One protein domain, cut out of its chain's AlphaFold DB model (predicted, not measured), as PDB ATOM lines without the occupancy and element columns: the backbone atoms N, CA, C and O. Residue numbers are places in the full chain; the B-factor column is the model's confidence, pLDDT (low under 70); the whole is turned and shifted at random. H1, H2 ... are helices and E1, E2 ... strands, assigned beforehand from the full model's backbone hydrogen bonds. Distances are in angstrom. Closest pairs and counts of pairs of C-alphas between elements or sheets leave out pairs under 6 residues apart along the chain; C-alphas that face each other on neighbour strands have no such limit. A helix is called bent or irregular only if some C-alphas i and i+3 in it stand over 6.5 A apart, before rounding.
ATOM      1  N   LEU A   3     -46.267 -50.972  -3.096       96.56
ATOM      2  CA  LEU A   3     -46.090 -50.355  -4.407       96.56
ATOM      3  C   LEU A   3     -45.486 -51.396  -5.343       96.56
ATOM      4  O   LEU A   3     -44.512 -52.051  -4.979       96.56
ATOM      5  N   PHE A   4     -46.039 -51.516  -6.544       97.19
ATOM      6  CA  PHE A   4     -45.536 -52.426  -7.561       97.19
ATOM      7  C   PHE A   4     -45.069 -51.662  -8.800       97.19
ATOM      8  O   PHE A   4     -45.822 -50.855  -9.347       97.19
ATOM      9  N   LEU A   5     -43.844 -51.935  -9.251       97.50
ATOM     10  CA  LEU A   5     -43.306 -51.430 -10.513       97.50
ATOM     11  C   LEU A   5     -43.176 -52.556 -11.536       97.50
ATOM     12  O   LEU A   5     -42.634 -53.624 -11.257       97.50
ATOM     13  N   THR A   6     -43.631 -52.286 -12.755       96.50
ATOM     14  CA  THR A   6     -43.497 -53.227 -13.870       96.50
ATOM     15  C   THR A   6     -42.058 -53.279 -14.382       96.50
ATOM     16  O   THR A   6     -41.276 -52.343 -14.196       96.50
ATOM     17  N   ARG A   7     -41.737 -54.328 -15.151       94.81
ATOM     18  CA  ARG A   7     -40.456 -54.458 -15.876       94.81
ATOM     19  C   ARG A   7     -40.122 -53.224 -16.711       94.81
ATOM     20  O   ARG A   7     -38.967 -52.831 -16.796       94.81
ATOM     21  N   LYS A   8     -41.142 -52.607 -17.318       93.06
ATOM     22  CA  LYS A   8     -40.993 -51.390 -18.122       93.06
ATOM     23  C   LYS A   8     -40.532 -50.215 -17.257       93.06
ATOM     24  O   LYS A   8     -39.588 -49.530 -17.629       93.06
ATOM     25  N   ALA A   9     -41.159 -50.005 -16.102       95.69
ATOM     26  CA  ALA A   9     -40.836 -48.884 -15.221       95.69
ATOM     27  C   ALA A   9     -39.370 -48.913 -14.752       95.69
ATOM     28  O   ALA A   9     -38.707 -47.881 -14.733       95.69
ATOM     29  N   VAL A  10     -38.832 -50.095 -14.438       96.81
ATOM     30  CA  VAL A  10     -37.477 -50.223 -13.869       96.81
ATOM     31  C   VAL A  10     -36.340 -50.130 -14.895       96.81
ATOM     32  O   VAL A  10     -35.178 -50.051 -14.501       96.81
ATOM     33  N   VAL A  11     -36.651 -50.115 -16.197       95.69
ATOM     34  CA  VAL A  11     -35.667 -49.952 -17.292       95.69
ATOM     35  C   VAL A  11     -35.856 -48.665 -18.097       95.69
ATOM     36  O   VAL A  11     -35.127 -48.441 -19.062       95.69
ATOM     37  N   HIS A  12     -36.834 -47.835 -17.735       94.62
ATOM     38  CA  HIS A  12     -37.064 -46.545 -18.376       94.62
ATOM     39  C   HIS A  12     -36.145 -45.456 -17.821       94.62
ATOM     40  O   HIS A  12     -35.514 -45.601 -16.767       94.62
ATOM     41  N   ASN A  13     -36.072 -44.342 -18.549       93.75
ATOM     42  CA  ASN A  13     -35.336 -43.185 -18.084       93.75
ATOM     43  C   ASN A  13     -36.034 -42.590 -16.856       93.75
ATOM     44  O   ASN A  13     -37.238 -42.381 -16.883       93.75
ATOM     45  N   MET A  14     -35.291 -42.303 -15.786       94.75
ATOM     46  CA  MET A  14     -35.872 -41.828 -14.522       94.75
ATOM     47  C   MET A  14     -36.515 -40.437 -14.619       94.75
ATOM     48  O   MET A  14     -37.243 -40.056 -13.708       94.75
ATOM     49  N   GLN A  15     -36.239 -39.709 -15.708       91.88
ATOM     50  CA  GLN A  15     -36.921 -38.456 -16.044       91.88
ATOM     51  C   GLN A  15     -38.368 -38.693 -16.488       91.88
ATOM     52  O   GLN A  15     -39.194 -37.801 -16.371       91.88
ATOM     53  N   ASP A  16     -38.675 -39.877 -17.022       93.94
ATOM     54  CA  ASP A  16     -40.026 -40.206 -17.452       93.94
ATOM     55  C   ASP A  16     -40.882 -40.487 -16.213       93.94
ATOM     56  O   ASP A  16     -40.484 -41.259 -15.334       93.94
ATOM     57  N   ASP A  17     -42.111 -39.967 -16.177       93.44
ATOM     58  CA  ASP A  17     -43.022 -40.167 -15.040       93.44
ATOM     59  C   ASP A  17     -43.244 -41.652 -14.699       93.44
ATOM     60  O   ASP A  17     -43.465 -41.993 -13.540       93.44
ATOM     61  N   VAL A  18     -43.134 -42.557 -15.679       94.44
ATOM     62  CA  VAL A  18     -43.263 -44.011 -15.470       94.44
ATOM     63  C   VAL A  18     -42.148 -44.606 -14.593       94.44
ATOM     64  O   VAL A  18     -42.344 -45.663 -13.997       94.44
ATOM     65  N   ALA A  19     -40.985 -43.953 -14.513       95.69
ATOM     66  CA  ALA A  19     -39.798 -44.413 -13.785       95.69
ATOM     67  C   ALA A  19     -39.338 -43.440 -12.676       95.69
ATOM     68  O   ALA A  19     -38.348 -43.717 -11.978       95.69
ATOM     69  N   ALA A  20     -40.070 -42.338 -12.483       96.94
ATOM     70  CA  ALA A  20     -39.848 -41.294 -11.482       96.94
ATOM     71  C   ALA A  20     -40.264 -41.730 -10.059       96.94
ATOM     72  O   ALA A  20     -41.098 -41.100  -9.404       96.94
ATOM     73  N   LEU A  21     -39.717 -42.858  -9.589       98.06
ATOM     74  CA  LEU A  21     -40.080 -43.493  -8.318       98.06
ATOM     75  C   LEU A  21     -40.013 -42.524  -7.129       98.06
ATOM     76  O   LEU A  21     -40.984 -42.396  -6.385       98.06
ATOM     77  N   GLU A  22     -38.871 -41.866  -6.933       98.25
ATOM     78  CA  GLU A  22     -38.653 -40.959  -5.806       98.25
ATOM     79  C   GLU A  22     -39.553 -39.734  -5.931       98.25
ATOM     80  O   GLU A  22     -40.182 -39.362  -4.944       98.25
ATOM     81  N   GLY A  23     -39.683 -39.163  -7.135       97.62
ATOM     82  CA  GLY A  23     -40.584 -38.041  -7.390       97.62
ATOM     83  C   GLY A  23     -42.013 -38.335  -6.937       97.62
ATOM     84  O   GLY A  23     -42.562 -37.608  -6.104       97.62
ATOM     85  N   TRP A  24     -42.595 -39.441  -7.407       97.69
ATOM     86  CA  TRP A  24     -43.957 -39.822  -7.026       97.69
ATOM     87  C   TRP A  24     -44.087 -40.190  -5.550       97.69
ATOM     88  O   TRP A  24     -45.012 -39.720  -4.887       97.69
ATOM     89  N   LEU A  25     -43.175 -41.000  -5.008       98.06
ATOM     90  CA  LEU A  25     -43.257 -41.423  -3.609       98.06
ATOM     91  C   LEU A  25     -43.127 -40.253  -2.643       98.06
ATOM     92  O   LEU A  25     -43.915 -40.155  -1.703       98.06
ATOM     93  N   LEU A  26     -42.160 -39.366  -2.871       98.31
ATOM     94  CA  LEU A  26     -41.948 -38.210  -2.011       98.31
ATOM     95  C   LEU A  26     -43.123 -37.241  -2.100       98.31
ATOM     96  O   LEU A  26     -43.565 -36.762  -1.062       98.31
ATOM     97  N   ALA A  27     -43.686 -37.005  -3.290       97.94
ATOM     98  CA  ALA A  27     -44.898 -36.203  -3.422       97.94
ATOM     99  C   ALA A  27     -46.064 -36.813  -2.643       97.94
ATOM    100  O   ALA A  27     -46.601 -36.183  -1.734       97.94
ATOM    101  N   LEU A  28     -46.423 -38.065  -2.918       97.44
ATOM    102  CA  LEU A  28     -47.538 -38.715  -2.230       97.44
ATOM    103  C   LEU A  28     -47.336 -38.745  -0.706       97.44
ATOM    104  O   LEU A  28     -48.290 -38.544   0.049       97.44
ATOM    105  N   LYS A  29     -46.100 -38.950  -0.240       97.81
ATOM    106  CA  LYS A  29     -45.756 -38.941   1.185       97.81
ATOM    107  C   LYS A  29     -45.879 -37.544   1.794       97.81
ATOM    108  O   LYS A  29     -46.507 -37.398   2.839       97.81
ATOM    109  N   ALA A  30     -45.323 -36.528   1.139       97.50
ATOM    110  CA  ALA A  30     -45.336 -35.138   1.594       97.50
ATOM    111  C   ALA A  30     -46.754 -34.545   1.648       97.50
ATOM    112  O   ALA A  30     -47.050 -33.678   2.470       97.50
ATOM    113  N   TRP A  31     -47.653 -35.043   0.800       96.88
ATOM    114  CA  TRP A  31     -49.069 -34.683   0.796       96.88
ATOM    115  C   TRP A  31     -49.936 -35.572   1.699       96.88
ATOM    116  O   TRP A  31     -51.152 -35.413   1.721       96.88
ATOM    117  N   GLY A  32     -49.331 -36.486   2.467       95.94
ATOM    118  CA  GLY A  32     -50.040 -37.337   3.426       95.94
ATOM    119  C   GLY A  32     -50.932 -38.405   2.788       95.94
ATOM    120  O   GLY A  32     -51.736 -39.017   3.484       95.94
ATOM    121  N   VAL A  33     -50.790 -38.652   1.483       97.31
ATOM    122  CA  VAL A  33     -51.573 -39.658   0.746       97.31
ATOM    123  C   VAL A  33     -51.126 -41.071   1.119       97.31
ATOM    124  O   VAL A  33     -51.934 -41.998   1.135       97.31
ATOM    125  N   ILE A  34     -49.838 -41.248   1.431       97.19
ATOM    126  CA  ILE A  34     -49.262 -42.554   1.758       97.19
ATOM    127  C   ILE A  34     -48.522 -42.548   3.099       97.19
ATOM    128  O   ILE A  34     -47.841 -41.594   3.477       97.19
ATOM    129  N   GLY A  35     -48.642 -43.665   3.819       96.50
ATOM    130  CA  GLY A  35     -47.917 -43.951   5.056       96.50
ATOM    131  C   GLY A  35     -46.596 -44.669   4.783       96.50
ATOM    132  O   GLY A  35     -45.687 -44.099   4.179       96.50
ATOM    133  N   ASN A  36     -46.490 -45.914   5.248       97.94
ATOM    134  CA  ASN A  36     -45.340 -46.774   4.970       97.94
ATOM    135  C   ASN A  36     -45.511 -47.500   3.631       97.94
ATOM    136  O   ASN A  36     -46.611 -47.955   3.288       97.94
ATOM    137  N   VAL A  37     -44.408 -47.639   2.906       98.31
ATOM    138  CA  VAL A  37     -44.332 -48.223   1.569       98.31
ATOM    139  C   VAL A  37     -43.432 -49.445   1.597       98.31
ATOM    140  O   VAL A  37     -42.325 -49.400   2.129       98.31
ATOM    141  N   GLN A  38     -43.904 -50.514   0.970       98.31
ATOM    142  CA  GLN A  38     -43.100 -51.671   0.623       98.31
ATOM    143  C   GLN A  38     -43.030 -51.777  -0.903       98.31
ATOM    144  O   GLN A  38     -44.060 -51.959  -1.554       98.31
ATOM    145  N   LEU A  39     -41.841 -51.606  -1.474       98.62
ATOM    146  CA  LEU A  39     -41.616 -51.642  -2.915       98.62
ATOM    147  C   LEU A  39     -41.390 -53.077  -3.395       98.62
ATOM    148  O   LEU A  39     -40.491 -53.766  -2.919       98.62
ATOM    149  N   LYS A  40     -42.149 -53.467  -4.414       98.25
ATOM    150  CA  LYS A  40     -41.963 -54.675  -5.213       98.25
ATOM    151  C   LYS A  40     -41.777 -54.291  -6.679       98.25
ATOM    152  O   LYS A  40     -42.375 -53.321  -7.144       98.25
ATOM    153  N   TRP A  41     -40.988 -55.056  -7.419       98.06
ATOM    154  CA  TRP A  41     -40.903 -54.912  -8.869       98.06
ATOM    155  C   TRP A  41     -40.619 -56.242  -9.553       98.06
ATOM    156  O   TRP A  41     -40.068 -57.164  -8.948       98.06
ATOM    157  N   ASP A  42     -40.962 -56.303 -10.834       96.06
ATOM    158  CA  ASP A  42     -40.544 -57.398 -11.697       96.06
ATOM    159  C   ASP A  42     -39.129 -57.165 -12.228       96.06
ATOM    160  O   ASP A  42     -38.819 -56.095 -12.761       96.06
ATOM    161  N   VAL A  43     -38.291 -58.200 -12.167       94.50
ATOM    162  CA  VAL A  43     -36.975 -58.178 -12.811       94.50
ATOM    163  C   VAL A  43     -37.167 -58.160 -14.334       94.50
ATOM    164  O   VAL A  43     -37.913 -58.986 -14.868       94.50
ATOM    165  N   PRO A  44     -36.538 -57.218 -15.050       93.31
ATOM    166  CA  PRO A  44     -36.607 -57.172 -16.502       93.31
ATOM    167  C   PRO A  44     -35.840 -58.342 -17.135       93.31
ATOM    168  O   PRO A  44     -34.777 -58.743 -16.664       93.31
ATOM    169  N   GLU A  45     -36.381 -58.869 -18.229       88.31
ATOM    170  CA  GLU A  45     -35.772 -59.936 -19.031       88.31
ATOM    171  C   GLU A  45     -34.806 -59.353 -20.084       88.31
ATOM    172  O   GLU A  45     -34.879 -58.170 -20.420       88.31
ATOM    173  N   MET A  46     -33.911 -60.193 -20.620       76.19
ATOM    174  CA  MET A  46     -32.999 -59.883 -21.742       76.19
ATOM    175  C   MET A  46     -32.126 -58.628 -21.556       76.19
ATOM    176  O   MET A  46     -31.805 -57.919 -22.509       76.19
ATOM    177  N   LEU A  47     -31.701 -58.346 -20.320       80.69
ATOM    178  CA  LEU A  47     -30.820 -57.209 -20.029       80.69
ATOM    179  C   LEU A  47     -29.462 -57.290 -20.738       80.69
ATOM    180  O   LEU A  47     -28.851 -56.258 -20.998       80.69
ATOM    181  N   ASP A  48     -28.966 -58.488 -21.040       77.44
ATOM    182  CA  ASP A  48     -27.662 -58.649 -21.691       77.44
ATOM    183  C   ASP A  48     -27.671 -58.279 -23.180       77.44
ATOM    184  O   ASP A  48     -26.611 -58.026 -23.751       77.44
ATOM    185  N   GLU A  49     -28.854 -58.162 -23.785       81.88
ATOM    186  CA  GLU A  49     -29.029 -57.802 -25.195       81.88
ATOM    187  C   GLU A  49     -29.203 -56.288 -25.402       81.88
ATOM    188  O   GLU A  49     -28.959 -55.773 -26.493       81.88
ATOM    189  N   ASP A  50     -29.584 -55.551 -24.352       88.94
ATOM    190  CA  ASP A  50     -29.883 -54.119 -24.411       88.94
ATOM    191  C   ASP A  50     -29.122 -53.348 -23.322       88.94
ATOM    192  O   ASP A  50     -29.550 -53.208 -22.170       88.94
ATOM    193  N   VAL A  51     -27.972 -52.797 -23.719       88.06
ATOM    194  CA  VAL A  51     -27.076 -52.021 -22.845       88.06
ATOM    195  C   VAL A  51     -27.782 -50.813 -22.215       88.06
ATOM    196  O   VAL A  51     -27.452 -50.427 -21.089       88.06
ATOM    197  N   VAL A  52     -28.760 -50.215 -22.903       89.88
ATOM    198  CA  VAL A  52     -29.493 -49.044 -22.402       89.88
ATOM    199  C   VAL A  52     -30.437 -49.466 -21.282       89.88
ATOM    200  O   VAL A  52     -30.359 -48.909 -20.185       89.88
ATOM    201  N   LYS A  53     -31.250 -50.507 -21.496       93.25
ATOM    202  CA  LYS A  53     -32.119 -51.059 -20.439       93.25
ATOM    203  C   LYS A  53     -31.317 -51.547 -19.241       93.25
ATOM    204  O   LYS A  53     -31.677 -51.244 -18.105       93.25
ATOM    205  N   LYS A  54     -30.199 -52.239 -19.483       94.12
ATOM    206  CA  LYS A  54     -29.269 -52.673 -18.430       94.12
ATOM    207  C   LYS A  54     -28.766 -51.495 -17.607       94.12
ATOM    208  O   LYS A  54     -28.769 -51.560 -16.380       94.12
ATOM    209  N   SER A  55     -28.401 -50.403 -18.273       94.81
ATOM    210  CA  SER A  55     -27.919 -49.193 -17.613       94.81
ATOM    211  C   SER A  55     -28.989 -48.508 -16.763       94.81
ATOM    212  O   SER A  55     -28.718 -48.096 -15.633       94.81
ATOM    213  N   HIS A  56     -30.217 -48.399 -17.276       95.50
ATOM    214  CA  HIS A  56     -31.337 -47.847 -16.513       95.50
ATOM    215  C   HIS A  56     -31.703 -48.726 -15.318       95.50
ATOM    216  O   HIS A  56     -31.916 -48.196 -14.228       95.50
ATOM    217  N   TYR A  57     -31.662 -50.050 -15.478       97.00
ATOM    218  CA  TYR A  57     -31.894 -50.969 -14.371       97.00
ATOM    219  C   TYR A  57     -30.827 -50.844 -13.279       97.00
ATOM    220  O   TYR A  57     -31.156 -50.760 -12.100       97.00
ATOM    221  N   GLN A  58     -29.544 -50.739 -13.643       97.62
ATOM    222  CA  GLN A  58     -28.472 -50.511 -12.666       97.62
ATOM    223  C   GLN A  58     -28.644 -49.179 -11.920       97.62
ATOM    224  O   GLN A  58     -28.455 -49.137 -10.702       97.62
ATOM    225  N   ARG A  59     -29.068 -48.107 -12.610       97.44
ATOM    226  CA  ARG A  59     -29.434 -46.837 -11.959       97.44
ATOM    227  C   ARG A  59     -30.628 -47.005 -11.022       97.44
ATOM    228  O   ARG A  59     -30.606 -46.466  -9.923       97.44
ATOM    229  N   PHE A  60     -31.658 -47.747 -11.423       98.12
ATOM    230  CA  PHE A  60     -32.804 -48.060 -10.568       98.12
ATOM    231  C   PHE A  60     -32.377 -48.796  -9.289       98.12
ATOM    232  O   PHE A  60     -32.687 -48.321  -8.200       98.12
ATOM    233  N   LEU A  61     -31.595 -49.877  -9.395       98.25
ATOM    234  CA  LEU A  61     -31.104 -50.625  -8.229       98.25
ATOM    235  C   LEU A  61     -30.271 -49.744  -7.291       98.25
ATOM    236  O   LEU A  61     -30.455 -49.780  -6.073       98.25
ATOM    237  N   TYR A  62     -29.377 -48.926  -7.855       98.31
ATOM    238  CA  TYR A  62     -28.558 -47.987  -7.092       98.31
ATOM    239  C   TYR A  62     -29.417 -46.975  -6.323       98.31
ATOM    240  O   TYR A  62     -29.240 -46.808  -5.113       98.31
ATOM    241  N   ARG A  63     -30.386 -46.347  -7.001       98.19
ATOM    242  CA  ARG A  63     -31.292 -45.377  -6.382       98.19
ATOM    243  C   ARG A  63     -32.166 -46.007  -5.304       98.19
ATOM    244  O   ARG A  63     -32.215 -45.468  -4.207       98.19
ATOM    245  N   VAL A  64     -32.789 -47.161  -5.564       98.50
ATOM    246  CA  VAL A  64     -33.642 -47.865  -4.586       98.50
ATOM    247  C   VAL A  64     -32.850 -48.248  -3.340       98.50
ATOM    248  O   VAL A  64     -33.322 -48.024  -2.227       98.50
ATOM    249  N   THR A  65     -31.629 -48.760  -3.517       98.19
ATOM    250  CA  THR A  65     -30.751 -49.121  -2.394       98.19
ATOM    251  C   THR A  65     -30.468 -47.910  -1.506       98.19
ATOM    252  O   THR A  65     -30.520 -48.001  -0.279       98.19
ATOM    253  N   TRP A  66     -30.173 -46.755  -2.105       98.12
ATOM    254  CA  TRP A  66     -29.966 -45.522  -1.349       98.12
ATOM    255  C   TRP A  66     -31.256 -44.974  -0.749       98.12
ATOM    256  O   TRP A  66     -31.253 -44.550   0.402       98.12
ATOM    257  N   PHE A  67     -32.366 -45.024  -1.478       98.44
ATOM    258  CA  PHE A  67     -33.655 -44.540  -1.003       98.44
ATOM    259  C   PHE A  67     -34.116 -45.309   0.244       98.44
ATOM    260  O   PHE A  67     -34.506 -44.693   1.232       98.44
ATOM    261  N   GLU A  68     -33.967 -46.638   0.263       97.94
ATOM    262  CA  GLU A  68     -34.231 -47.447   1.459       97.94
ATOM    263  C   GLU A  68     -33.300 -47.117   2.624       97.94
ATOM    264  O   GLU A  68     -33.750 -47.058   3.768       97.94
ATOM    265  N   LYS A  69     -32.016 -46.852   2.362       97.25
ATOM    266  CA  LYS A  69     -31.083 -46.426   3.416       97.25
ATOM    267  C   LYS A  69     -31.486 -45.090   4.038       97.25
ATOM    268  O   LYS A  69     -31.436 -44.949   5.254       97.25
ATOM    269  N   LEU A  70     -31.887 -44.124   3.214       97.81
ATOM    270  CA  LEU A  70     -32.173 -42.753   3.644       97.81
ATOM    271  C   LEU A  70     -33.562 -42.591   4.268       97.81
ATOM    272  O   LEU A  70     -33.734 -41.774   5.171       97.81
ATOM    273  N   PHE A  71     -34.537 -43.369   3.799       98.19
ATOM    274  CA  PHE A  71     -35.946 -43.275   4.189       98.19
ATOM    275  C   PHE A  71     -36.471 -44.565   4.829       98.19
ATOM    276  O   PHE A  71     -37.677 -44.811   4.874       98.19
ATOM    277  N   GLY A  72     -35.567 -45.381   5.374       97.38
ATOM    278  CA  GLY A  72     -35.855 -46.714   5.903       97.38
ATOM    279  C   GLY A  72     -36.868 -46.774   7.048       97.38
ATOM    280  O   GLY A  72     -37.304 -47.867   7.400       97.38
ATOM    281  N   SER A  73     -37.246 -45.640   7.641       96.88
ATOM    282  CA  SER A  73     -38.315 -45.560   8.642       96.88
ATOM    283  C   SER A  73     -39.714 -45.734   8.043       96.88
ATOM    284  O   SER A  73     -40.617 -46.188   8.742       96.88
ATOM    285  N   TRP A  74     -39.901 -45.409   6.759       97.88
ATOM    286  CA  TRP A  74     -41.202 -45.498   6.085       97.88
ATOM    287  C   TRP A  74     -41.156 -46.140   4.697       97.88
ATOM    288  O   TRP A  74     -42.213 -46.478   4.168       97.88
ATOM    289  N   PHE A  75     -39.982 -46.350   4.109       98.56
ATOM    290  CA  PHE A  75     -39.813 -47.062   2.846       98.56
ATOM    291  C   PHE A  75     -38.974 -48.322   3.053       98.56
ATOM    292  O   PHE A  75     -37.907 -48.267   3.663       98.56
ATOM    293  N   LYS A  76     -39.446 -49.451   2.524       98.44
ATOM    294  CA  LYS A  76     -38.734 -50.732   2.518       98.44
ATOM    295  C   LYS A  76     -38.845 -51.415   1.167       98.44
ATOM    296  O   LYS A  76     -39.862 -51.286   0.488       98.44
ATOM    297  N   VAL A  77     -37.841 -52.200   0.809       98.44
ATOM    298  CA  VAL A  77     -37.944 -53.177  -0.274       98.44
ATOM    299  C   VAL A  77     -38.653 -54.428   0.249       98.44
ATOM    300  O   VAL A  77     -38.458 -54.852   1.390       98.44
ATOM    301  N   ALA A  78     -39.553 -54.990  -0.559       98.00
ATOM    302  CA  ALA A  78     -40.246 -56.227  -0.226       98.00
ATOM    303  C   ALA A  78     -39.230 -57.378  -0.078       98.00
ATOM    304  O   ALA A  78     -38.302 -57.438  -0.888       98.00
ATOM    305  N   PRO A  79     -39.374 -58.288   0.908       96.50
ATOM    306  CA  PRO A  79     -38.419 -59.371   1.153       96.50
ATOM    307  C   PRO A  79     -38.053 -60.170  -0.101       96.50
ATOM    308  O   PRO A  79     -36.881 -60.464  -0.320       96.50
ATOM    309  N   GLU A  80     -39.027 -60.449  -0.968       94.94
ATOM    310  CA  GLU A  80     -38.808 -61.177  -2.221       94.94
ATOM    311  C   GLU A  80     -37.946 -60.420  -3.245       94.94
ATOM    312  O   GLU A  80     -37.386 -61.031  -4.147       94.94
ATOM    313  N   CYS A  81     -37.831 -59.095  -3.124       96.75
ATOM    314  CA  CYS A  81     -37.041 -58.255  -4.020       96.75
ATOM    315  C   CYS A  81     -35.670 -57.880  -3.444       96.75
ATOM    316  O   CYS A  81     -34.858 -57.294  -4.161       96.75
ATOM    317  N   VAL A  82     -35.376 -58.221  -2.185       95.31
ATOM    318  CA  VAL A  82     -34.072 -57.928  -1.563       95.31
ATOM    319  C   VAL A  82     -32.939 -58.609  -2.330       95.31
ATOM    320  O   VAL A  82     -31.920 -57.980  -2.607       95.31
ATOM    321  N   GLU A  83     -33.140 -59.854  -2.770       93.38
ATOM    322  CA  GLU A  83     -32.149 -60.578  -3.576       93.38
ATOM    323  C   GLU A  83     -31.868 -59.887  -4.919       93.38
ATOM    324  O   GLU A  83     -30.740 -59.908  -5.403       93.38
ATOM    325  N   HIS A  84     -32.848 -59.189  -5.504       94.88
ATOM    326  CA  HIS A  84     -32.646 -58.464  -6.762       94.88
ATOM    327  C   HIS A  84     -31.662 -57.294  -6.612       94.88
ATOM    328  O   HIS A  84     -30.958 -56.962  -7.566       94.88
ATOM    329  N   LEU A  85     -31.576 -56.678  -5.425       95.38
ATOM    330  CA  LEU A  85     -30.621 -55.595  -5.160       95.38
ATOM    331  C   LEU A  85     -29.170 -56.075  -5.233       95.38
ATOM    332  O   LEU A  85     -28.289 -55.299  -5.608       95.38
ATOM    333  N   LYS A  86     -28.915 -57.357  -4.944       92.88
ATOM    334  CA  LYS A  86     -27.571 -57.948  -5.005       92.88
ATOM    335  C   LYS A  86     -26.984 -57.937  -6.411       92.88
ATOM    336  O   LYS A  86     -25.766 -57.975  -6.541       92.88
ATOM    337  N   ALA A  87     -27.822 -57.832  -7.445       92.75
ATOM    338  CA  ALA A  87     -27.401 -57.707  -8.840       92.75
ATOM    339  C   ALA A  87     -26.854 -56.311  -9.200       92.75
ATOM    340  O   ALA A  87     -26.442 -56.080 -10.343       92.75
TER     341      ALA A  87
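What this domain is: This is residues 3 to 87 of the 293 residues of an uncharacterized protein of Hydrogenophilales bacterium CG18_big_fil_WC_8_21_14_2_50_58_12 (UniProt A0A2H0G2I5). Look for a small, staggered sheet of three short parallel strands, E1, E2 and E3, with one long helix, H3, running lengthwise past it and against the direction of its strands. The short helix H1 lies beyond the end of E1 and packs on the first part of H3, while H2 and H4 lie far from each other, with the sheet and H3 between them. The printed part has 85 residues with four named helices and three named strands, in the order E1, H1, H2, E2, H3, E3, H4; the sheet runs E1, E2, E3, all parallel, and the class is mixed, helices and strands. The whole is compact, with a radius of gyration of the C-alphas of 12.6 A, yet elongated in outline, spanning 41 by 26 by 18 A.

Where its parts are: Start with the sheet: find C-alpha 3 at (-46.090, -50.355, -4.407), where E1, residues 3 to 5, begins, and follow it for 6.8 A. E2, residues 37 to 41, is the longest strand at 12.9 A, and E3, residues 75 to 77, measures 7.1 A. For the longest helix, go to C-alpha 51 at (-27.076, -52.021, -22.845); from there H3, residues 51 to 71, runs 29.8 A to C-alpha 71 at (-35.946, -43.275, 4.189). H2, residues 21 to 30, is 14.0 A long. H1 takes residues 7 to 11, over 6.7 A, and H4 takes residues 79 to 85, over 10.7 A, ending at C-alpha 85 at (-30.621, -55.595, -5.160). H4 is irregular, but only just: C-alphas 80 and 83 are 6.8 A apart.

How they stand to each other: In the sheet, E2 is the inner strand and its pairing is staggered: residues 39 to 41 pair with E1, residues 37 to 39 with E3. E1 and E2 are parallel at 22 degrees; look at N 3 and O 38, 2.9 A apart and within hydrogen-bond range, and at N 40 and O 3, 2.8 A. E2 and E3 are parallel at 31 degrees, with N 39 and O 76 within hydrogen-bond range at 2.8 A. E1, H1, H2, E2 and E2, H3, E3 are strand-helix-strand units, two parallel neighbour strands with helix between, each with a right-handed crossover. H3 is on the sheet but only grazes it, with residues 64 to 69; its closest C-alphas to E3 are those of Glu 68 and Lys 76, 5.7 A apart. H2 also only grazes the sheet, with residues 21 to 29. H4 is on the sheet at a height of 4.1 A, only just above the sheet's level, beside the strands and over none of them; its closest C-alphas to E2 are those of Cys 81 and Lys 40, 6.2 A apart. H1 is not on the sheet, but only just, with 4 pairs of C-alphas within 10 A. Residues 53 to 60 of H3 touch H1, the closest C-alphas being those of Lys 53 and Val 11, 4.9 A apart. H2 is close to H3 but not clearly touching, the closest C-alphas being those of Glu 22 and Phe 67, 7.8 A apart, with a shallow tilt of 28 degrees, the same way. H4 is likewise close to H3 but not clearly touching, Leu 85 and Leu 61 having the closest C-alphas at 5.9 A, with a steep tilt of 55 degrees, opposite ways. H2 and H4 are apart. In H2 and H3 every O i to N i+4 pair is within hydrogen-bond range; in H1 it is 0 of 1, with 1 of 2 O i to N i+3 pairs, and in H4 0 of 3, with 3 of 4.

The domain as a whole: The two C-alphas farthest apart are those of Gly 32 and Glu 49, at 41.0 A. The printed part has no cut. The links E1 to H1, H3 to E3 and E3 to H4 are tight, the other three are short, and no link is long. The mean pLDDT of the printed part is 95.4, and no printed residue is under 70.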